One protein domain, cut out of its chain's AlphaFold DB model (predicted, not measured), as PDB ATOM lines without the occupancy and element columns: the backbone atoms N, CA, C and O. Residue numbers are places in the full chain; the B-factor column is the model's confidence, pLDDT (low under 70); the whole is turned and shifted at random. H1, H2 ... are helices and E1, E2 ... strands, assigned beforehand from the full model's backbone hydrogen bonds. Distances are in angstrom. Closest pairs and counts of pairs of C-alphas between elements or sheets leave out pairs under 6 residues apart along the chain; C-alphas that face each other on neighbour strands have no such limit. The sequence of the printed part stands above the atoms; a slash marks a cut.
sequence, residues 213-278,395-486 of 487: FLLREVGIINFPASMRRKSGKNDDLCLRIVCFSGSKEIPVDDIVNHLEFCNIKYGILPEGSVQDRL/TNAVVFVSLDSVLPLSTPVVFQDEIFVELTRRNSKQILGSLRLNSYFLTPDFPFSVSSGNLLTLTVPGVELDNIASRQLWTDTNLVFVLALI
ATOM      1  N   PHE A 213     -16.459  11.746 -21.535       91.38
ATOM      2  CA  PHE A 213     -16.208  10.502 -20.843       91.38
ATOM      3  C   PHE A 213     -17.210   9.450 -21.286       91.38
ATOM      4  O   PHE A 213     -18.406   9.710 -21.384       91.38
ATOM      5  N   LEU A 214     -16.737   8.240 -21.533       91.19
ATOM      6  CA  LEU A 214     -17.584   7.083 -21.741       91.19
ATOM      7  C   LEU A 214     -17.900   6.452 -20.384       91.19
ATOM      8  O   LEU A 214     -17.000   5.925 -19.733       91.19
ATOM      9  N   LEU A 215     -19.168   6.479 -19.975       90.69
ATOM     10  CA  LEU A 215     -19.630   5.741 -18.802       90.69
ATOM     11  C   LEU A 215     -19.598   4.247 -19.108       90.69
ATOM     12  O   LEU A 215     -20.344   3.758 -19.960       90.69
ATOM     13  N   ARG A 216     -18.696   3.549 -18.418       87.44
ATOM     14  CA  ARG A 216     -18.477   2.109 -18.536       87.44
ATOM     15  C   ARG A 216     -19.376   1.349 -17.585       87.44
ATOM     16  O   ARG A 216     -20.054   0.421 -18.014       87.44
ATOM     17  N   GLU A 217     -19.410   1.776 -16.329       87.19
ATOM     18  CA  GLU A 217     -20.111   1.056 -15.275       87.19
ATOM     19  C   GLU A 217     -20.813   2.010 -14.305       87.19
ATOM     20  O   GLU A 217     -20.404   3.163 -14.119       87.19
ATOM     21  N   VAL A 218     -21.873   1.506 -13.669       88.94
ATOM     22  CA  VAL A 218     -22.623   2.230 -12.641       88.94
ATOM     23  C   VAL A 218     -22.925   1.345 -11.435       88.94
ATOM     24  O   VAL A 218     -23.248   0.166 -11.570       88.94
ATOM     25  N   GLY A 219     -22.849   1.922 -10.240       85.00
ATOM     26  CA  GLY A 219     -23.093   1.226  -8.981       85.00
ATOM     27  C   GLY A 219     -23.912   2.044  -7.996       85.00
ATOM     28  O   GLY A 219     -23.868   3.275  -7.999       85.00
ATOM     29  N   ILE A 220     -24.634   1.349  -7.116       83.06
ATOM     30  CA  ILE A 220     -25.245   1.942  -5.926       83.06
ATOM     31  C   ILE A 220     -24.935   1.056  -4.720       83.06
ATOM     32  O   ILE A 220     -25.526  -0.008  -4.544       83.06
ATOM     33  N   ILE A 221     -24.030   1.515  -3.863       78.69
ATOM     34  CA  ILE A 221     -23.636   0.803  -2.647       78.69
ATOM     35  C   ILE A 221     -24.623   1.143  -1.532       78.69
ATOM     36  O   ILE A 221     -25.019   2.302  -1.390       78.69
ATOM     37  N   ASN A 222     -25.002   0.146  -0.724       77.25
ATOM     38  CA  ASN A 222     -25.853   0.314   0.461       77.25
ATOM     39  C   ASN A 222     -27.179   1.035   0.166       77.25
ATOM     40  O   ASN A 222     -27.625   1.903   0.919       77.25
ATOM     41  N   PHE A 223     -27.835   0.664  -0.941       80.19
ATOM     42  CA  PHE A 223     -29.136   1.230  -1.281       80.19
ATOM     43  C   PHE A 223     -30.198   0.876  -0.219       80.19
ATOM     44  O   PHE A 223     -30.375  -0.317   0.069       80.19
ATOM     45  N   PRO A 224     -30.949   1.852   0.333       76.50
ATOM     46  CA  PRO A 224     -31.830   1.619   1.475       76.50
ATOM     47  C   PRO A 224     -32.957   0.633   1.162       76.50
ATOM     48  O   PRO A 224     -33.799   0.866   0.291       76.50
ATOM     49  N   ALA A 225     -33.023  -0.460   1.927       74.31
ATOM     50  CA  ALA A 225     -34.009  -1.527   1.727       74.31
ATOM     51  C   ALA A 225     -35.465  -1.037   1.847       74.31
ATOM     52  O   ALA A 225     -36.355  -1.534   1.159       74.31
ATOM     53  N   SER A 226     -35.718  -0.022   2.680       74.38
ATOM     54  CA  SER A 226     -37.036   0.608   2.817       74.38
ATOM     55  C   SER A 226     -37.530   1.245   1.514       74.38
ATOM     56  O   SER A 226     -38.738   1.261   1.276       74.38
ATOM     57  N   MET A 227     -36.620   1.714   0.654       73.94
ATOM     58  CA  MET A 227     -36.962   2.315  -0.637       73.94
ATOM     59  C   MET A 227     -37.112   1.286  -1.755       73.94
ATOM     60  O   MET A 227     -37.844   1.559  -2.702       73.94
ATOM     61  N   ARG A 228     -36.512   0.095  -1.615       69.94
ATOM     62  CA  ARG A 228     -36.686  -1.035  -2.549       69.94
ATOM     63  C   ARG A 228     -38.125  -1.568  -2.588       69.94
ATOM     64  O   ARG A 228     -38.489  -2.297  -3.504       69.94
ATOM     65  N   ARG A 229     -38.968  -1.245  -1.596       60.41
ATOM     66  CA  ARG A 229     -40.350  -1.748  -1.550       60.41
ATOM     67  C   ARG A 229     -41.165  -1.205  -2.728       60.41
ATOM     68  O   ARG A 229     -41.383   0.003  -2.834       60.41
ATOM     69  N   LYS A 230     -41.665  -2.132  -3.555       53.72
ATOM     70  CA  LYS A 230     -42.567  -1.887  -4.688       53.72
ATOM     71  C   LYS A 230     -43.733  -0.997  -4.272       53.72
ATOM     72  O   LYS A 230     -44.593  -1.392  -3.484       53.72
ATOM     73  N   SER A 231     -43.774   0.210  -4.821       47.41
ATOM     74  CA  SER A 231     -44.945   1.073  -4.724       47.41
ATOM     75  C   SER A 231     -46.008   0.572  -5.688       47.41
ATOM     76  O   SER A 231     -46.095   1.009  -6.829       47.41
ATOM     77  N   GLY A 232     -46.786  -0.414  -5.250       53.59
ATOM     78  CA  GLY A 232     -47.724  -1.110  -6.127       53.59
ATOM     79  C   GLY A 232     -47.013  -2.009  -7.144       53.59
ATOM     80  O   GLY A 232     -45.795  -1.987  -7.289       53.59
ATOM     81  N   LYS A 233     -47.779  -2.855  -7.837       55.53
ATOM     82  CA  LYS A 233     -47.238  -3.968  -8.636       55.53
ATOM     83  C   LYS A 233     -46.303  -3.574  -9.800       55.53
ATOM     84  O   LYS A 233     -45.669  -4.486 -10.309       55.53
ATOM     85  N   ASN A 234     -46.163  -2.290 -10.168       60.22
ATOM     86  CA  ASN A 234     -45.464  -1.865 -11.395       60.22
ATOM     87  C   ASN A 234     -44.535  -0.628 -11.284       60.22
ATOM     88  O   ASN A 234     -43.990  -0.232 -12.309       60.22
ATOM     89  N   ASP A 235     -44.388   0.056 -10.140       72.31
ATOM     90  CA  ASP A 235     -43.603   1.312 -10.072       72.31
ATOM     91  C   ASP A 235     -42.147   1.065  -9.643       72.31
ATOM     92  O   ASP A 235     -41.769   1.305  -8.492       72.31
ATOM     93  N   ASP A 236     -41.355   0.529 -10.575       82.31
ATOM     94  CA  ASP A 236     -39.956   0.161 -10.343       82.31
ATOM     95  C   ASP A 236     -39.042   1.392 -10.239       82.31
ATOM     96  O   ASP A 236     -39.287   2.447 -10.838       82.31
ATOM     97  N   LEU A 237     -37.965   1.250  -9.468       88.69
ATOM     98  CA  LEU A 237     -36.934   2.272  -9.326       88.69
ATOM     99  C   LEU A 237     -35.973   2.241 -10.511       88.69
ATOM    100  O   LEU A 237     -35.463   1.182 -10.881       88.69
ATOM    101  N   CYS A 238     -35.656   3.410 -11.056       89.25
ATOM    102  CA  CYS A 238     -34.656   3.559 -12.101       89.25
ATOM    103  C   CYS A 238     -33.698   4.717 -11.810       89.25
ATOM    104  O   CYS A 238     -34.090   5.794 -11.353       89.25
ATOM    105  N   LEU A 239     -32.426   4.482 -12.112       91.50
ATOM    106  CA  LEU A 239     -31.421   5.519 -12.238       91.50
ATOM    107  C   LEU A 239     -31.475   6.045 -13.673       91.50
ATOM    108  O   LEU A 239     -31.175   5.332 -14.632       91.50
ATOM    109  N   ARG A 240     -31.901   7.292 -13.818       91.56
ATOM    110  CA  ARG A 240     -31.998   7.989 -15.091       91.56
ATOM    111  C   ARG A 240     -30.812   8.928 -15.229       91.56
ATOM    112  O   ARG A 240     -30.657   9.862 -14.448       91.56
ATOM    113  N   ILE A 241     -29.995   8.684 -16.241       91.38
ATOM    114  CA  ILE A 241     -28.855   9.519 -16.601       91.38
ATOM    115  C   ILE A 241     -29.230  10.296 -17.859       91.38
ATOM    116  O   ILE A 241     -29.604   9.697 -18.863       91.38
ATOM    117  N   VAL A 242     -29.168  11.619 -17.811       88.81
ATOM    118  CA  VAL A 242     -29.499  12.534 -18.903       88.81
ATOM    119  C   VAL A 242     -28.260  13.356 -19.218       88.81
ATOM    120  O   VAL A 242     -27.804  14.128 -18.388       88.81
ATOM    121  N   CYS A 243     -27.733  13.217 -20.422       85.88
ATOM    122  CA  CYS A 243     -26.597  13.988 -20.912       85.88
ATOM    123  C   CYS A 243     -26.985  14.673 -22.225       85.88
ATOM    124  O   CYS A 243     -28.026  14.369 -22.814       85.88
ATOM    125  N   PHE A 244     -26.119  15.547 -22.739       75.25
ATOM    126  CA  PHE A 244     -26.310  16.153 -24.062       75.25
ATOM    127  C   PHE A 244     -26.503  15.107 -25.181       75.25
ATOM    128  O   PHE A 244     -27.293  15.305 -26.100       75.25
ATOM    129  N   SER A 245     -25.823  13.962 -25.076       72.56
ATOM    130  CA  SER A 245     -25.888  12.858 -26.045       72.56
ATOM    131  C   SER A 245     -27.181  12.027 -25.982       72.56
ATOM    132  O   SER A 245     -27.417  11.204 -26.866       72.56
ATOM    133  N   GLY A 246     -28.029  12.230 -24.967       80.69
ATOM    134  CA  GLY A 246     -29.280  11.499 -24.769       80.69
ATOM    135  C   GLY A 246     -29.506  11.073 -23.318       80.69
ATOM    136  O   GLY A 246     -28.756  11.436 -22.414       80.69
ATOM    137  N   SER A 247     -30.559  10.286 -23.086       85.44
ATOM    138  CA  SER A 247     -30.874   9.749 -21.759       85.44
ATOM    139  C   SER A 247     -30.847   8.227 -21.719       85.44
ATOM    140  O   SER A 247     -31.375   7.576 -22.622       85.44
ATOM    141  N   LYS A 248     -30.323   7.666 -20.630       87.94
ATOM    142  CA  LYS A 248     -30.331   6.237 -20.327       87.94
ATOM    143  C   LYS A 248     -31.054   5.992 -19.006       87.94
ATOM    144  O   LYS A 248     -30.749   6.631 -18.005       87.94
ATOM    145  N   GLU A 249     -31.994   5.055 -19.001       89.19
ATOM    146  CA  GLU A 249     -32.617   4.542 -17.779       89.19
ATOM    147  C   GLU A 249     -32.051   3.164 -17.454       89.19
ATOM    148  O   GLU A 249     -31.953   2.308 -18.336       89.19
ATOM    149  N   ILE A 250     -31.695   2.964 -16.189       88.81
ATOM    150  CA  ILE A 250     -31.112   1.728 -15.676       88.81
ATOM    151  C   ILE A 250     -31.940   1.311 -14.456       88.81
ATOM    152  O   ILE A 250     -31.996   2.076 -13.488       88.81
ATOM    153  N   PRO A 251     -32.638   0.163 -14.482       88.69
ATOM    154  CA  PRO A 251     -33.361  -0.333 -13.315       88.69
ATOM    155  C   PRO A 251     -32.418  -0.505 -12.121       88.69
ATOM    156  O   PRO A 251     -31.323  -1.047 -12.251       88.69
ATOM    157  N   VAL A 252     -32.830  -0.035 -10.944       85.62
ATOM    158  CA  VAL A 252     -31.993  -0.121  -9.735       85.62
ATOM    159  C   VAL A 252     -31.796  -1.566  -9.302       85.62
ATOM    160  O   VAL A 252     -30.716  -1.908  -8.829       85.62
ATOM    161  N   ASP A 253     -32.803  -2.414  -9.504       81.62
ATOM    162  CA  ASP A 253     -32.712  -3.837  -9.185       81.62
ATOM    163  C   ASP A 253     -31.602  -4.519  -9.999       81.62
ATOM    164  O   ASP A 253     -30.872  -5.332  -9.444       81.62
ATOM    165  N   ASP A 254     -31.381  -4.133 -11.261       81.50
ATOM    166  CA  ASP A 254     -30.278  -4.671 -12.071       81.50
ATOM    167  C   ASP A 254     -28.911  -4.309 -11.465       81.50
ATOM    168  O   ASP A 254     -28.016  -5.147 -11.395       81.50
ATOM    169  N   ILE A 255     -28.766  -3.074 -10.966       80.25
ATOM    170  CA  ILE A 255     -27.531  -2.584 -10.329       80.25
ATOM    171  C   ILE A 255     -27.287  -3.304  -8.999       80.25
ATOM    172  O   ILE A 255     -26.185  -3.773  -8.718       80.25
ATOM    173  N   VAL A 256     -28.319  -3.374  -8.160       73.25
ATOM    174  CA  VAL A 256     -28.234  -3.935  -6.810       73.25
ATOM    175  C   VAL A 256     -28.039  -5.447  -6.850       73.25
ATOM    176  O   VAL A 256     -27.189  -5.957  -6.127       73.25
ATOM    177  N   ASN A 257     -28.775  -6.159  -7.706       72.44
ATOM    178  CA  ASN A 257     -28.613  -7.602  -7.855       72.44
ATOM    179  C   ASN A 257     -27.202  -7.932  -8.347       72.44
ATOM    180  O   ASN A 257     -26.584  -8.850  -7.821       72.44
ATOM    181  N   HIS A 258     -26.663  -7.168  -9.303       69.62
ATOM    182  CA  HIS A 258     -25.290  -7.356  -9.774       69.62
ATOM    183  C   HIS A 258     -24.263  -7.209  -8.637       69.62
ATOM    184  O   HIS A 258     -23.414  -8.079  -8.466       69.62
ATOM    185  N   LEU A 259     -24.405  -6.186  -7.787       64.69
ATOM    186  CA  LEU A 259     -23.565  -6.007  -6.594       64.69
ATOM    187  C   LEU A 259     -23.692  -7.166  -5.589       64.69
ATOM    188  O   LEU A 259     -22.695  -7.594  -5.006       64.69
ATOM    189  N   GLU A 260     -24.908  -7.684  -5.391       62.00
ATOM    190  CA  GLU A 260     -25.160  -8.846  -4.530       62.00
ATOM    191  C   GLU A 260     -24.520 -10.128  -5.104       62.00
ATOM    192  O   GLU A 260     -23.951 -10.910  -4.340       62.00
ATOM    193  N   PHE A 261     -24.524 -10.313  -6.431       57.47
ATOM    194  CA  PHE A 261     -23.828 -11.411  -7.119       57.47
ATOM    195  C   PHE A 261     -22.301 -11.314  -7.009       57.47
ATOM    196  O   PHE A 261     -21.642 -12.340  -6.848       57.47
ATOM    197  N   CYS A 262     -21.741 -10.102  -7.030       57.03
ATOM    198  CA  CYS A 262     -20.304  -9.871  -6.842       57.03
ATOM    199  C   CYS A 262     -19.858 -10.004  -5.369       57.03
ATOM    200  O   CYS A 262     -18.701  -9.750  -5.045       57.03
ATOM    201  N   ASN A 263     -20.760 -10.444  -4.479       49.34
ATOM    202  CA  ASN A 263     -20.514 -10.746  -3.068       49.34
ATOM    203  C   ASN A 263     -20.003  -9.547  -2.248       49.34
ATOM    204  O   ASN A 263     -19.346  -9.712  -1.219       49.34
ATOM    205  N   ILE A 264     -20.333  -8.327  -2.681       51.50
ATOM    206  CA  ILE A 264     -19.934  -7.099  -1.997       51.50
ATOM    207  C   ILE A 264     -20.957  -6.738  -0.942       51.50
ATOM    208  O   ILE A 264     -22.074  -6.289  -1.200       51.50
ATOM    209  N   LYS A 265     -20.534  -6.952   0.294       50.12
ATOM    210  CA  LYS A 265     -21.304  -6.723   1.502       50.12
ATOM    211  C   LYS A 265     -20.480  -5.843   2.433       50.12
ATOM    212  O   LYS A 265     -20.132  -6.262   3.522       50.12
ATOM    213  N   TYR A 266     -20.169  -4.620   2.010       47.25
ATOM    214  CA  TYR A 266     -19.432  -3.666   2.843       47.25
ATOM    215  C   TYR A 266     -20.338  -2.519   3.302       47.25
ATOM    216  O   TYR A 266     -20.930  -1.803   2.490       47.25
ATOM    217  N   GLY A 267     -20.454  -2.346   4.617       43.59
ATOM    218  CA  GLY A 267     -20.951  -1.119   5.235       43.59
ATOM    219  C   GLY A 267     -19.785  -0.169   5.490       43.59
ATOM    220  O   GLY A 267     -18.723  -0.616   5.909       43.59
ATOM    221  N   ILE A 268     -19.972   1.123   5.235       41.12
ATOM    222  CA  ILE A 268     -19.036   2.149   5.703       41.12
ATOM    223  C   ILE A 268     -19.624   2.669   7.007       41.12
ATOM    224  O   ILE A 268     -20.751   3.164   7.003       41.12
ATOM    225  N   LEU A 269     -18.907   2.503   8.112       38.25
ATOM    226  CA  LEU A 269     -19.328   3.056   9.394       38.25
ATOM    227  C   LEU A 269     -19.038   4.573   9.438       38.25
ATOM    228  O   LEU A 269     -18.186   5.048   8.683       38.25
ATOM    229  N   PRO A 270     -19.733   5.357  10.285       31.34
ATOM    230  CA  PRO A 270     -19.560   6.813  10.365       31.34
ATOM    231  C   PRO A 270     -18.110   7.269  10.596       31.34
ATOM    232  O   PRO A 270     -17.728   8.346  10.146       31.34
ATOM    233  N   GLU A 271     -17.291   6.433  11.239       33.56
ATOM    234  CA  GLU A 271     -15.860   6.647  11.471       33.56
ATOM    235  C   GLU A 271     -14.944   6.250  10.291       33.56
ATOM    236  O   GLU A 271     -13.722   6.259  10.425       33.56
ATOM    237  N   GLY A 272     -15.510   5.889   9.135       31.38
ATOM    238  CA  GLY A 272     -14.768   5.556   7.912       31.38
ATOM    239  C   GLY A 272     -14.215   4.129   7.865       31.38
ATOM    240  O   GLY A 272     -13.506   3.778   6.921       31.38
ATOM    241  N   SER A 273     -14.540   3.294   8.854       35.19
ATOM    242  CA  SER A 273     -14.151   1.886   8.863       35.19
ATOM    243  C   SER A 273     -15.056   1.059   7.934       35.19
ATOM    244  O   SER A 273     -16.261   1.298   7.815       35.19
ATOM    245  N   VAL A 274     -14.458   0.098   7.225       36.47
ATOM    246  CA  VAL A 274     -15.174  -0.837   6.347       36.47
ATOM    247  C   VAL A 274     -15.595  -2.044   7.181       36.47
ATOM    248  O   VAL A 274     -14.741  -2.762   7.699       36.47
ATOM    249  N   GLN A 275     -16.901  -2.281   7.312       42.12
ATOM    250  CA  GLN A 275     -17.447  -3.443   8.009       42.12
ATOM    251  C   GLN A 275     -17.995  -4.474   7.016       42.12
ATOM    252  O   GLN A 275     -18.881  -4.167   6.215       42.12
ATOM    253  N   ASP A 276     -17.525  -5.720   7.125       40.88
ATOM    254  CA  ASP A 276     -18.143  -6.882   6.484       40.88
ATOM    255  C   ASP A 276     -19.575  -7.078   7.004       40.88
ATOM    256  O   ASP A 276     -19.807  -7.358   8.184       40.88
ATOM    257  N   ARG A 277     -20.569  -7.007   6.119       45.47
ATOM    258  CA  ARG A 277     -21.894  -7.574   6.379       45.47
ATOM    259  C   ARG A 277     -21.791  -9.086   6.197       45.47
ATOM    260  O   ARG A 277     -22.023  -9.611   5.109       45.47
ATOM    261  N   LEU A 278     -21.447  -9.786   7.276       32.56
ATOM    262  CA  LEU A 278     -21.426 -11.250   7.319       32.56
ATOM    263  C   LEU A 278     -22.727 -11.842   6.726       32.56
ATOM    264  O   LEU A 278     -23.827 -11.431   7.109       32.56
ATOM    265  N   THR A 395     -13.966  12.452   7.967       24.97
ATOM    266  CA  THR A 395     -12.958  12.393   6.902       24.97
ATOM    267  C   THR A 395     -13.385  11.384   5.843       24.97
ATOM    268  O   THR A 395     -13.861  10.292   6.137       24.97
ATOM    269  N   ASN A 396     -13.276  11.822   4.589       32.06
ATOM    270  CA  ASN A 396     -13.667  11.110   3.380       32.06
ATOM    271  C   ASN A 396     -12.875   9.801   3.225       32.06
ATOM    272  O   ASN A 396     -11.710   9.836   2.837       32.06
ATOM    273  N   ALA A 397     -13.515   8.654   3.450       29.45
ATOM    274  CA  ALA A 397     -13.003   7.368   2.993       29.45
ATOM    275  C   ALA A 397     -13.555   7.083   1.588       29.45
ATOM    276  O   ALA A 397     -14.762   6.927   1.397       29.45
ATOM    277  N   VAL A 398     -12.671   7.040   0.587       37.38
ATOM    278  CA  VAL A 398     -13.016   6.550  -0.750       37.38
ATOM    279  C   VAL A 398     -13.098   5.030  -0.682       37.38
ATOM    280  O   VAL A 398     -12.099   4.362  -0.426       37.38
ATOM    281  N   VAL A 399     -14.283   4.468  -0.919       39.97
ATOM    282  CA  VAL A 399     -14.413   3.020  -1.117       39.97
ATOM    283  C   VAL A 399     -13.847   2.668  -2.484       39.97
ATOM    284  O   VAL A 399     -14.383   3.089  -3.511       39.97
ATOM    285  N   PHE A 400     -12.790   1.861  -2.495       41.28
ATOM    286  CA  PHE A 400     -12.358   1.144  -3.688       41.28
ATOM    287  C   PHE A 400     -13.356   0.013  -3.946       41.28
ATOM    288  O   PHE A 400     -13.225  -1.090  -3.422       41.28
ATOM    289  N   VAL A 401     -14.403   0.305  -4.714       49.34
ATOM    290  CA  VAL A 401     -15.244  -0.744  -5.294       49.34
ATOM    291  C   VAL A 401     -14.434  -1.387  -6.411       49.34
ATOM    292  O   VAL A 401     -13.936  -0.673  -7.282       49.34
ATOM    293  N   SER A 402     -14.268  -2.712  -6.377       53.12
ATOM    294  CA  SER A 402     -13.674  -3.425  -7.512       53.12
ATOM    295  C   SER A 402     -14.478  -3.105  -8.777       53.12
ATOM    296  O   SER A 402     -15.708  -3.135  -8.741       53.12
ATOM    297  N   LEU A 403     -13.809  -2.787  -9.887       54.91
ATOM    298  CA  LEU A 403     -14.475  -2.468 -11.160       54.91
ATOM    299  C   LEU A 403     -15.396  -3.613 -11.624       54.91
ATOM    300  O   LEU A 403     -16.466  -3.372 -12.164       54.91
ATOM    301  N   ASP A 404     -15.075  -4.861 -11.267       55.06
ATOM    302  CA  ASP A 404     -15.906  -6.040 -11.564       55.06
ATOM    303  C   ASP A 404     -17.270  -6.048 -10.846       55.06
ATOM    304  O   ASP A 404     -18.067  -6.971 -10.996       55.06
ATOM    305  N   SER A 405     -17.520  -5.070  -9.981       58.09
ATOM    306  CA  SER A 405     -18.638  -5.073  -9.034       58.09
ATOM    307  C   SER A 405     -19.729  -4.074  -9.354       58.09
ATOM    308  O   SER A 405     -20.742  -4.002  -8.665       58.09
ATOM    309  N   VAL A 406     -19.517  -3.262 -10.372       71.88
ATOM    310  CA  VAL A 406     -20.470  -2.270 -10.845       71.88
ATOM    311  C   VAL A 406     -21.080  -2.769 -12.143       71.88
ATOM    312  O   VAL A 406     -20.441  -3.474 -12.912       71.88
ATOM    313  N   LEU A 407     -22.344  -2.425 -12.384       79.06
ATOM    314  CA  LEU A 407     -23.075  -2.944 -13.532       79.06
ATOM    315  C   LEU A 407     -22.432  -2.423 -14.829       79.06
ATOM    316  O   LEU A 407     -22.500  -1.208 -15.070       79.06
ATOM    317  N   PRO A 408     -21.861  -3.294 -15.687       79.38
ATOM    318  CA  PRO A 408     -21.295  -2.869 -16.956       79.38
ATOM    319  C   PRO A 408     -22.410  -2.450 -17.915       79.38
ATOM    320  O   PRO A 408     -23.449  -3.105 -18.040       79.38
ATOM    321  N   LEU A 409     -22.192  -1.353 -18.636       81.19
ATOM    322  CA  LEU A 409     -23.143  -0.848 -19.615       81.19
ATOM    323  C   LEU A 409     -22.812  -1.378 -21.009       81.19
ATOM    324  O   LEU A 409     -21.782  -1.059 -21.596       81.19
ATOM    325  N   SER A 410     -23.740  -2.154 -21.572       73.00
ATOM    326  CA  SER A 410     -23.636  -2.683 -22.939       73.00
ATOM    327  C   SER A 410     -23.815  -1.611 -24.018       73.00
ATOM    328  O   SER A 410     -23.311  -1.753 -25.130       73.00
ATOM    329  N   THR A 411     -24.527  -0.524 -23.701       76.00
ATOM    330  CA  THR A 411     -24.711   0.626 -24.593       76.00
ATOM    331  C   THR A 411     -23.929   1.827 -24.069       76.00
ATOM    332  O   THR A 411     -24.123   2.177 -22.901       76.00
ATOM    333  N   PRO A 412     -23.128   2.504 -24.905       71.56
ATOM    334  CA  PRO A 412     -22.323   3.634 -24.467       71.56
ATOM    335  C   PRO A 412     -23.207   4.804 -24.017       71.56
ATOM    336  O   PRO A 412     -24.157   5.178 -24.705       71.56
ATOM    337  N   VAL A 413     -22.868   5.405 -22.876       86.88
ATOM    338  CA  VAL A 413     -23.418   6.691 -22.428       86.88
ATOM    339  C   VAL A 413     -22.260   7.675 -22.358       86.88
ATOM    340  O   VAL A 413     -21.292   7.442 -21.639       86.88
ATOM    341  N   VAL A 414     -22.342   8.763 -23.123       89.50
ATOM    342  CA  VAL A 414     -21.283   9.775 -23.159       89.50
ATOM    343  C   VAL A 414     -21.628  10.906 -22.197       89.50
ATOM    344  O   VAL A 414     -22.619  11.615 -22.383       89.50
ATOM    345  N   PHE A 415     -20.797  11.062 -21.174       91.12
ATOM    346  CA  PHE A 415     -20.795  12.159 -20.216       91.12
ATOM    347  C   PHE A 415     -20.079  13.342 -20.855       91.12
ATOM    348  O   PHE A 415     -18.867  13.311 -21.056       91.12
ATOM    349  N   GLN A 416     -20.841  14.374 -21.195       90.50
ATOM    350  CA  GLN A 416     -20.328  15.599 -21.793       90.50
ATOM    351  C   GLN A 416     -21.226  16.765 -21.389       90.50
ATOM    352  O   GLN A 416     -22.447  16.601 -21.334       90.50
ATOM    353  N   ASP A 417     -20.611  17.927 -21.160       90.69
ATOM    354  CA  ASP A 417     -21.281  19.169 -20.776       90.69
ATOM    355  C   ASP A 417     -22.010  19.010 -19.432       90.69
ATOM    356  O   ASP A 417     -21.373  18.670 -18.428       90.69
ATOM    357  N   GLU A 418     -23.321  19.229 -19.384       91.50
ATOM    358  CA  GLU A 418     -24.118  19.062 -18.175       91.50
ATOM    359  C   GLU A 418     -24.684  17.650 -18.064       91.50
ATOM    360  O   GLU A 418     -25.313  17.124 -18.987       91.50
ATOM    361  N   ILE A 419     -24.469  17.039 -16.897       93.81
ATOM    362  CA  ILE A 419     -24.862  15.659 -16.630       93.81
ATOM    363  C   ILE A 419     -25.919  15.623 -15.528       93.81
ATOM    364  O   ILE A 419     -25.710  16.002 -14.370       93.81
ATOM    365  N   PHE A 420     -27.070  15.163 -15.989       93.50
ATOM    366  CA  PHE A 420     -28.312  14.768 -15.355       93.50
ATOM    367  C   PHE A 420     -28.277  13.433 -14.635       93.50
ATOM    368  O   PHE A 420     -28.306  12.449 -15.354       93.50
ATOM    369  N   VAL A 421     -28.273  13.313 -13.309       93.44
ATOM    370  CA  VAL A 421     -28.563  12.001 -12.698       93.44
ATOM    371  C   VAL A 421     -29.758  12.113 -11.771       93.44
ATOM    372  O   VAL A 421     -29.765  12.912 -10.842       93.44
ATOM    373  N   GLU A 422     -30.783  11.311 -12.019       92.69
ATOM    374  CA  GLU A 422     -32.012  11.282 -11.235       92.69
ATOM    375  C   GLU A 422     -32.298   9.847 -10.813       92.69
ATOM    376  O   GLU A 422     -32.370   8.942 -11.639       92.69
ATOM    377  N   LEU A 423     -32.514   9.638  -9.522       90.44
ATOM    378  CA  LEU A 423     -33.163   8.429  -9.059       90.44
ATOM    379  C   LEU A 423     -34.666   8.665  -9.072       90.44
ATOM    380  O   LEU A 423     -35.171   9.522  -8.339       90.44
ATOM    381  N   THR A 424     -35.382   7.894  -9.880       89.25
ATOM    382  CA  THR A 424     -36.816   8.083 -10.080       89.25
ATOM    383  C   THR A 424     -37.596   6.789  -9.949       89.25
ATOM    384  O   THR A 424     -37.060   5.690 -10.076       89.25
ATOM    385  N   ARG A 425     -38.889   6.926  -9.680       86.81
ATOM    386  CA  ARG A 425     -39.866   5.856  -9.854       86.81
ATOM    387  C   ARG A 425     -40.465   5.943 -11.248       86.81
ATOM    388  O   ARG A 425     -40.961   7.003 -11.631       86.81
ATOM    389  N   ARG A 426     -40.393   4.856 -12.012       81.31
ATOM    390  CA  ARG A 426     -40.611   4.866 -13.464       81.31
ATOM    391  C   ARG A 426     -42.003   5.343 -13.881       81.31
ATOM    392  O   ARG A 426     -42.119   6.166 -14.788       81.31
ATOM    393  N   ASN A 427     -43.059   4.866 -13.226       81.56
ATOM    394  CA  ASN A 427     -44.435   5.181 -13.617       81.56
ATOM    395  C   ASN A 427     -44.922   6.475 -12.978       81.56
ATOM    396  O   ASN A 427     -45.554   7.294 -13.645       81.56
ATOM    397  N   SER A 428     -44.635   6.673 -11.690       83.31
ATOM    398  CA  SER A 428     -45.039   7.897 -10.990       83.31
ATOM    399  C   SER A 428     -44.187   9.110 -11.369       83.31
ATOM    400  O   SER A 428     -44.586  10.243 -11.093       83.31
ATOM    401  N   LYS A 429     -43.019   8.890 -11.990       83.44
ATOM    402  CA  LYS A 429     -41.981   9.899 -12.259       83.44
ATOM    403  C   LYS A 429     -41.550  10.650 -10.998       83.44
ATOM    404  O   LYS A 429     -41.064  11.778 -11.068       83.44
ATOM    405  N   GLN A 430     -41.748  10.042  -9.828       86.81
ATOM    406  CA  GLN A 430     -41.350  10.628  -8.561       86.81
ATOM    407  C   GLN A 430     -39.824  10.625  -8.468       86.81
ATOM    408  O   GLN A 430     -39.213   9.559  -8.497       86.81
ATOM    409  N   ILE A 431     -39.220  11.803  -8.317       88.19
ATOM    410  CA  ILE A 431     -37.784  11.953  -8.058       88.19
ATOM    411  C   ILE A 431     -37.531  11.694  -6.569       88.19
ATOM    412  O   ILE A 431     -38.167  12.309  -5.712       88.19
ATOM    413  N   LEU A 432     -36.614  10.775  -6.270       87.38
ATOM    414  CA  LEU A 432     -36.207  10.405  -4.911       87.38
ATOM    415  C   LEU A 432     -34.857  10.996  -4.510       87.38
ATOM    416  O   LEU A 432     -34.573  11.099  -3.321       87.38
ATOM    417  N   GLY A 433     -34.054  11.372  -5.498       90.75
ATOM    418  CA  GLY A 433     -32.785  12.061  -5.345       90.75
ATOM    419  C   GLY A 433     -32.274  12.482  -6.717       90.75
ATOM    420  O   GLY A 433     -32.575  11.830  -7.719       90.75
ATOM    421  N   SER A 434     -31.528  13.575  -6.784       93.25
ATOM    422  CA  SER A 434     -30.929  14.038  -8.036       93.25
ATOM    423  C   SER A 434     -29.518  14.559  -7.823       93.25
ATOM    424  O   SER A 434     -29.174  15.038  -6.750       93.25
ATOM    425  N   LEU A 435     -28.707  14.501  -8.863       93.75
ATOM    426  CA  LEU A 435     -27.327  14.936  -8.880       93.75
ATOM    427  C   LEU A 435     -27.078  15.683 -10.189       93.75
ATOM    428  O   LEU A 435     -27.484  15.244 -11.265       93.75
ATOM    429  N   ARG A 436     -26.411  16.830 -10.084       93.44
ATOM    430  CA  ARG A 436     -26.001  17.643 -11.229       93.44
ATOM    431  C   ARG A 436     -24.472  17.695 -11.243       93.44
ATOM    432  O   ARG A 436     -23.859  18.141 -10.266       93.44
ATOM    433  N   LEU A 437     -23.879  17.242 -12.343       93.88
ATOM    434  CA  LEU A 437     -22.437  17.270 -12.600       93.88
ATOM    435  C   LEU A 437     -22.155  18.095 -13.859       93.88
ATOM    436  O   LEU A 437     -23.062  18.368 -14.647       93.88
ATOM    437  N   ASN A 438     -20.901  18.497 -14.040       93.88
ATOM    438  CA  ASN A 438     -20.443  19.146 -15.262       93.88
ATOM    439  C   ASN A 438     -19.102  18.533 -15.683       93.88
ATOM    440  O   ASN A 438     -18.174  18.485 -14.873       93.88
ATOM    441  N   SER A 439     -19.012  18.044 -16.924       92.88
ATOM    442  CA  SER A 439     -17.883  17.213 -17.361       92.88
ATOM    443  C   SER A 439     -16.545  17.953 -17.343       92.88
ATOM    444  O   SER A 439     -15.524  17.331 -17.070       92.88
ATOM    445  N   TYR A 440     -16.541  19.280 -17.516       93.38
ATOM    446  CA  TYR A 440     -15.326  20.106 -17.458       93.38
ATOM    447  C   TYR A 440     -14.587  20.002 -16.116       93.38
ATOM    448  O   TYR A 440     -13.374  20.196 -16.041       93.38
ATOM    449  N   PHE A 441     -15.316  19.694 -15.044       92.06
ATOM    450  CA  PHE A 441     -14.773  19.620 -13.691       92.06
ATOM    451  C   PHE A 441     -14.606  18.186 -13.184       92.06
ATOM    452  O   PHE A 441     -14.305  17.997 -12.008       92.06
ATOM    453  N   LEU A 442     -14.803  17.182 -14.040       89.38
ATOM    454  CA  LEU A 442     -14.519  15.788 -13.711       89.38
ATOM    455  C   LEU A 442     -13.023  15.529 -13.904       89.38
ATOM    456  O   LEU A 442     -12.575  15.054 -14.943       89.38
ATOM    457  N   THR A 443     -12.245  15.904 -12.897       79.94
ATOM    458  CA  THR A 443     -10.785  15.747 -12.838       79.94
ATOM    459  C   THR A 443     -10.405  14.981 -11.577       79.94
ATOM    460  O   THR A 443     -11.211  15.006 -10.658       79.94
ATOM    461  N   PRO A 444      -9.199  14.397 -11.456       72.44
ATOM    462  CA  PRO A 444      -8.753  13.741 -10.216       72.44
ATOM    463  C   PRO A 444      -8.791  14.649  -8.970       72.44
ATOM    464  O   PRO A 444      -8.973  14.171  -7.856       72.44
ATOM    465  N   ASP A 445      -8.690  15.970  -9.156       69.19
ATOM    466  CA  ASP A 445      -8.833  16.964  -8.078       69.19
ATOM    467  C   ASP A 445     -10.289  17.169  -7.618       69.19
ATOM    468  O   ASP A 445     -10.565  17.931  -6.687       69.19
ATOM    469  N   PHE A 446     -11.258  16.571  -8.316       72.50
ATOM    470  CA  PHE A 446     -12.662  16.691  -7.964       72.50
ATOM    471  C   PHE A 446     -12.931  15.895  -6.683       72.50
ATOM    472  O   PHE A 446     -12.499  14.738  -6.584       72.50
ATOM    473  N   PRO A 447     -13.678  16.461  -5.714       65.31
ATOM    474  CA  PRO A 447     -14.099  15.718  -4.540       65.31
ATOM    475  C   PRO A 447     -14.738  14.393  -4.950       65.31
ATOM    476  O   PRO A 447     -15.618  14.357  -5.809       65.31
ATOM    477  N   PHE A 448     -14.281  13.309  -4.328       72.50
ATOM    478  CA  PHE A 448     -14.758  11.944  -4.560       72.50
ATOM    479  C   PHE A 448     -14.350  11.275  -5.878       72.50
ATOM    480  O   PHE A 448     -14.919  10.241  -6.239       72.50
ATOM    481  N   SER A 449     -13.386  11.846  -6.593       75.12
ATOM    482  CA  SER A 449     -12.830  11.224  -7.789       75.12
ATOM    483  C   SER A 449     -11.508  10.513  -7.507       75.12
ATOM    484  O   SER A 449     -10.702  10.976  -6.703       75.12
ATOM    485  N   VAL A 450     -11.284   9.385  -8.177       77.81
ATOM    486  CA  VAL A 450      -9.997   8.681  -8.200       77.81
ATOM    487  C   VAL A 450      -9.706   8.252  -9.628       77.81
ATOM    488  O   VAL A 450     -10.564   7.670 -10.292       77.81
ATOM    489  N   SER A 451      -8.497   8.533 -10.104       77.62
ATOM    490  CA  SER A 451      -8.029   8.091 -11.417       77.62
ATOM    491  C   SER A 451      -7.076   6.908 -11.297       77.62
ATOM    492  O   SER A 451      -6.111   6.972 -10.536       77.62
ATOM    493  N   SER A 452      -7.313   5.863 -12.088       76.94
ATOM    494  CA  SER A 452      -6.405   4.724 -12.244       76.94
ATOM    495  C   SER A 452      -6.317   4.337 -13.719       76.94
ATOM    496  O   SER A 452      -7.321   4.000 -14.351       76.94
ATOM    497  N   GLY A 453      -5.115   4.425 -14.294       80.00
ATOM    498  CA  GLY A 453      -4.917   4.266 -15.735       80.00
ATOM    499  C   GLY A 453      -5.765   5.263 -16.537       80.00
ATOM    500  O   GLY A 453      -5.733   6.461 -16.271       80.00
ATOM    501  N   ASN A 454      -6.551   4.756 -17.493       79.94
ATOM    502  CA  ASN A 454      -7.443   5.566 -18.337       79.94
ATOM    503  C   ASN A 454      -8.868   5.710 -17.767       79.94
ATOM    504  O   ASN A 454      -9.770   6.162 -18.478       79.94
ATOM    505  N   LEU A 455      -9.089   5.283 -16.520       85.19
ATOM    506  CA  LEU A 455     -10.394   5.306 -15.870       85.19
ATOM    507  C   LEU A 455     -10.439   6.346 -14.748       85.19
ATOM    508  O   LEU A 455      -9.500   6.498 -13.967       85.19
ATOM    509  N   LEU A 456     -11.571   7.035 -14.670       86.75
ATOM    510  CA  LEU A 456     -11.969   7.951 -13.615       86.75
ATOM    511  C   LEU A 456     -13.170   7.346 -12.888       86.75
ATOM    512  O   LEU A 456     -14.234   7.163 -13.481       86.75
ATOM    513  N   THR A 457     -13.016   7.077 -11.599       86.19
ATOM    514  CA  THR A 457     -14.099   6.605 -10.736       86.19
ATOM    515  C   THR A 457     -14.611   7.765  -9.896       86.19
ATOM    516  O   THR A 457     -13.830   8.429  -9.221       86.19
ATOM    517  N   LEU A 458     -15.920   8.011  -9.935       86.31
ATOM    518  CA  LEU A 458     -16.609   9.009  -9.115       86.31
ATOM    519  C   LEU A 458     -17.501   8.304  -8.094       86.31
ATOM    520  O   LEU A 458     -18.416   7.584  -8.492       86.31
ATOM    521  N   THR A 459     -17.290   8.567  -6.806       84.75
ATOM    522  CA  THR A 459     -18.082   7.975  -5.713       84.75
ATOM    523  C   THR A 459     -18.844   9.057  -4.958       84.75
ATOM    524  O   THR A 459     -18.329   9.664  -4.033       84.75
ATOM    525  N   VAL A 460     -20.089   9.331  -5.332       85.50
ATOM    526  CA  VAL A 460     -20.882  10.411  -4.730       85.50
ATOM    527  C   VAL A 460     -21.671   9.897  -3.518       85.50
ATOM    528  O   VAL A 460     -22.531   9.025  -3.696       85.50
ATOM    529  N   PRO A 461     -21.467  10.457  -2.310       86.19
ATOM    530  CA  PRO A 461     -22.272  10.107  -1.145       86.19
ATOM    531  C   PRO A 461     -23.756  10.420  -1.361       86.19
ATOM    532  O   PRO A 461     -24.122  11.459  -1.910       86.19
ATOM    533  N   GLY A 462     -24.646   9.562  -0.873       85.25
ATOM    534  CA  GLY A 462     -26.095   9.712  -1.017       85.25
ATOM    535  C   GLY A 462     -26.630  10.983  -0.353       85.25
ATOM    536  O   GLY A 462     -27.599  11.577  -0.821       85.25
ATOM    537  N   VAL A 463     -25.965  11.457   0.703       85.50
ATOM    538  CA  VAL A 463     -26.273  12.731   1.381       85.50
ATOM    539  C   VAL A 463     -25.967  13.972   0.534       85.50
ATOM    540  O   VAL A 463     -26.539  15.036   0.797       85.50
ATOM    541  N   GLU A 464     -25.125  13.822  -0.494       87.81
ATOM    542  CA  GLU A 464     -24.772  14.841  -1.494       87.81
ATOM    543  C   GLU A 464     -25.730  14.845  -2.703       87.81
ATOM    544  O   GLU A 464     -25.514  15.581  -3.675       87.81
ATOM    545  N   LEU A 465     -26.806  14.050  -2.648       90.50
ATOM    546  CA  LEU A 465     -27.929  14.153  -3.573       90.50
ATOM    547  C   LEU A 465     -28.865  15.305  -3.181       90.50
ATOM    548  O   LEU A 465     -29.185  15.548  -2.014       90.50
ATOM    549  N   ASP A 466     -29.373  15.994  -4.193       92.00
ATOM    550  CA  ASP A 466     -30.443  16.970  -4.062       92.00
ATOM    551  C   ASP A 466     -31.806  16.269  -3.944       92.00
ATOM    552  O   ASP A 466     -31.973  15.119  -4.345       92.00
ATOM    553  N   ASN A 467     -32.814  16.993  -3.454       86.12
ATOM    554  CA  ASN A 467     -34.226  16.574  -3.458       86.12
ATOM    555  C   ASN A 467     -34.537  15.243  -2.741       86.12
ATOM    556  O   ASN A 467     -35.593  14.655  -2.965       86.12
ATOM    557  N   ILE A 468     -33.666  14.802  -1.833       85.56
ATOM    558  CA  ILE A 468     -33.898  13.621  -0.998       85.56
ATOM    559  C   ILE A 468     -34.858  13.918   0.163       85.56
ATOM    560  O   ILE A 468     -34.772  14.958   0.819       85.56
ATOM    561  N   ALA A 469     -35.770  12.981   0.441       78.31
ATOM    562  CA  ALA A 469     -36.810  13.147   1.463       78.31
ATOM    563  C   ALA A 469     -36.255  13.216   2.900       78.31
ATOM    564  O   ALA A 469     -36.744  13.991   3.718       78.31
ATOM    565  N   SER A 470     -35.229  12.417   3.209       82.81
ATOM    566  CA  SER A 470     -34.538  12.430   4.501       82.81
ATOM    567  C   SER A 470     -33.077  12.056   4.313       82.81
ATOM    568  O   SER A 470     -32.793  10.923   3.943       82.81
ATOM    569  N   ARG A 471     -32.153  12.977   4.615       83.25
ATOM    570  CA  ARG A 471     -30.700  12.733   4.538       83.25
ATOM    571  C   ARG A 471     -30.250  11.506   5.328       83.25
ATOM    572  O   ARG A 471     -29.392  10.785   4.850       83.25
ATOM    573  N   GLN A 472     -30.881  11.241   6.471       81.81
ATOM    574  CA  GLN A 472     -30.550  10.095   7.326       81.81
ATOM    575  C   GLN A 472     -30.753   8.746   6.628       81.81
ATOM    576  O   GLN A 472     -30.056   7.791   6.939       81.81
ATOM    577  N   LEU A 473     -31.692   8.659   5.677       81.31
ATOM    578  CA  LEU A 473     -31.906   7.430   4.909       81.31
ATOM    579  C   LEU A 473     -30.788   7.168   3.896       81.31
ATOM    580  O   LEU A 473     -30.674   6.045   3.427       81.31
ATOM    581  N   TRP A 474     -30.004   8.187   3.547       82.62
ATOM    582  CA  TRP A 474     -28.992   8.150   2.491       82.62
ATOM    583  C   TRP A 474     -27.559   8.210   3.024       82.62
ATOM    584  O   TRP A 474     -26.635   8.239   2.215       82.62
ATOM    585  N   THR A 475     -27.373   8.250   4.350       80.12
ATOM    586  CA  THR A 475     -26.066   8.423   5.008       80.12
ATOM    587  C   THR A 475     -25.033   7.411   4.526       80.12
ATOM    588  O   THR A 475     -23.916   7.800   4.204       80.12
ATOM    589  N   ASP A 476     -25.437   6.149   4.380       76.31
ATOM    590  CA  ASP A 476     -24.518   5.059   4.032       76.31
ATOM    591  C   ASP A 476     -24.526   4.734   2.531       76.31
ATOM    592  O   ASP A 476     -23.752   3.896   2.059       76.31
ATOM    593  N   THR A 477     -25.428   5.357   1.768       80.75
ATOM    594  CA  THR A 477     -25.597   5.091   0.339       80.75
ATOM    595  C   THR A 477     -24.523   5.810  -0.460       80.75
ATOM    596  O   THR A 477     -24.242   6.972  -0.198       80.75
ATOM    597  N   ASN A 478     -23.967   5.163  -1.483       82.62
ATOM    598  CA  ASN A 478     -23.018   5.797  -2.403       82.62
ATOM    599  C   ASN A 478     -23.384   5.480  -3.852       82.62
ATOM    600  O   ASN A 478     -23.735   4.344  -4.165       82.62
ATOM    601  N   LEU A 479     -23.292   6.478  -4.728       86.25
ATOM    602  CA  LEU A 479     -23.438   6.319  -6.171       86.25
ATOM    603  C   LEU A 479     -22.049   6.249  -6.793       86.25
ATOM    604  O   LEU A 479     -21.231   7.133  -6.552       86.25
ATOM    605  N   VAL A 480     -21.799   5.226  -7.600       86.56
ATOM    606  CA  VAL A 480     -20.497   4.988  -8.230       86.56
ATOM    607  C   VAL A 480     -20.640   5.093  -9.741       86.56
ATOM    608  O   VAL A 480     -21.528   4.468 -10.323       86.56
ATOM    609  N   PHE A 481     -19.760   5.863 -10.375       88.38
ATOM    610  CA  PHE A 481     -19.667   5.986 -11.828       88.38
ATOM    611  C   PHE A 481     -18.234   5.713 -12.265       88.38
ATOM    612  O   PHE A 481     -17.319   6.376 -11.781       88.38
ATOM    613  N   VAL A 482     -18.046   4.782 -13.198       88.19
ATOM    614  CA  VAL A 482     -16.735   4.499 -13.797       88.19
ATOM    615  C   VAL A 482     -16.722   5.024 -15.222       88.19
ATOM    616  O   VAL A 482     -17.537   4.643 -16.065       88.19
ATOM    617  N   LEU A 483     -15.792   5.930 -15.481       90.12
ATOM    618  CA  LEU A 483     -15.720   6.745 -16.679       90.12
ATOM    619  C   LEU A 483     -14.378   6.524 -17.376       90.12
ATOM    620  O   LEU A 483     -13.342   6.548 -16.729       90.12
ATOM    621  N   ALA A 484     -14.369   6.367 -18.696       90.38
ATOM    622  CA  ALA A 484     -13.144   6.404 -19.496       90.38
ATOM    623  C   ALA A 484     -13.076   7.730 -20.258       90.38
ATOM    624  O   ALA A 484     -14.040   8.068 -20.944       90.38
ATOM    625  N   LEU A 485     -11.970   8.471 -20.171       90.56
ATOM    626  CA  LEU A 485     -11.775   9.656 -21.015       90.56
ATOM    627  C   LEU A 485     -11.644   9.209 -22.478       90.56
ATOM    628  O   LEU A 485     -10.858   8.308 -22.774       90.56
ATOM    629  N   ILE A 486     -12.434   9.802 -23.375       90.25
ATOM    630  CA  ILE A 486     -12.440   9.442 -24.804       90.25
ATOM    631  C   ILE A 486     -12.153  10.615 -25.746       90.25
ATOM    632  O   ILE A 486     -11.827  10.358 -26.902       90.25
TER     633      ILE A 486
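Overview. This is residues 213 to 278 and 395 to 486 of the 487 residues of the protein "Phosphatidylinositol-3/4/5-trisphosphate 3-phosphatase" of Giardia intestinalis assemblage B (UniProt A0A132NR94). Two antiparallel sheets stand face to face as a sandwich: a strongly twisted sheet of five strands, E6 E1 E11 E10 E9, and one of four, E3 E2 E7 E8, their strands at 28 degrees to each other. The helix H1 lies at one side of the sandwich near E1, E2 and E6; the small hairpin E4 and E5 lies away from both sheets, and the short helix H2 lies in the stretch between E10 and E11. The printed part has 158 residues with two named helices and eleven named strands, in the order E1 E2 E3 H1 E4 E5 E6 E7 E8 E9 E10 H2 E11, and its class is mostly strand. It is compact, with a radius of gyration of the C-alphas of 15.0 A, and spans 41 by 37 by 28 A.

Arrangement. E1, residues 213 to 221, bends by 63 degrees at residue 216. E2, residues 237 to 243, and E3, residues 246 to 251, form a hairpin, with N 241 and O 248 2.8 A apart. H1, residues 252 to 261, is at the level of the five-stranded sheet, with a height of 3.0 A; the closest C-alphas of H1 and E1 are those of Ile 255 and Gly 219, 6.0 A apart. H1 is also on the four-stranded sheet, with a height of 7.4 A, over none of its strands. E4, residues 266 to 268, and E5, residues 274 to 276, form a hairpin, with N 267 and O 275 2.9 A apart; E4 is apart from E1, but only just, at 8.2 A. E6, residues 407 to 415, bends by 97 degrees at residue 411 and is the antiparallel neighbour of E1, with N 215 and O 413 2.9 A apart. E7, residues 418 to 425, is antiparallel to E2, with N 240 and O 422 2.8 A apart, and forms a hairpin with E8, residues 431 to 438, with N 421 and O 435 2.9 A apart. E9, residues 449 to 452, and E10, residues 455 to 461, form a hairpin, with N 450 and O 457 2.9 A apart. H2, residues 471 to 474, is not on either of these two sheets. E11, residues 478 to 485, is antiparallel to E10, with N 481 and O 458 2.9 A apart, and to E1, with N 219 and O 480 2.9 A apart. The parts of the two sheets that face each other are 10.0 A centre to centre, and the closest C-alphas of E2 and E6 are those of Cys 243 and Phe 415, 6.1 A apart. Every O i to N i+4 pair of H1 is within hydrogen-bond range; H2 is too short for such a pair.

Along the chain. E1 begins at C-alpha 213, (-16.208, 10.502, -20.843), and is 21.9 A long. E2 measures 19.5 A, E3 17.0 A and H1 14.2 A; H1 begins at C-alpha 252, (-31.993, -0.121, -9.735). E6 is 16.7 A long, E7 22.2 A, E8 20.1 A and E10 19.5 A. E11 is 22.1 A long and ends at C-alpha 485, (-11.775, 9.656, -21.015).

Size, cuts and confidence. The two C-alphas farthest apart are those of Gly 232 and Gly 453, at 44.2 A. Residues 279 to 394 are not printed, and C-alphas 278 and 395 are 25.1 A apart across the cut. The link from E1 to E2, 15 residues, is long. The mean pLDDT of the printed part is 75.1, with 41 residues under 70, among them 228 to 234, 258 to 278 and 395 to 405.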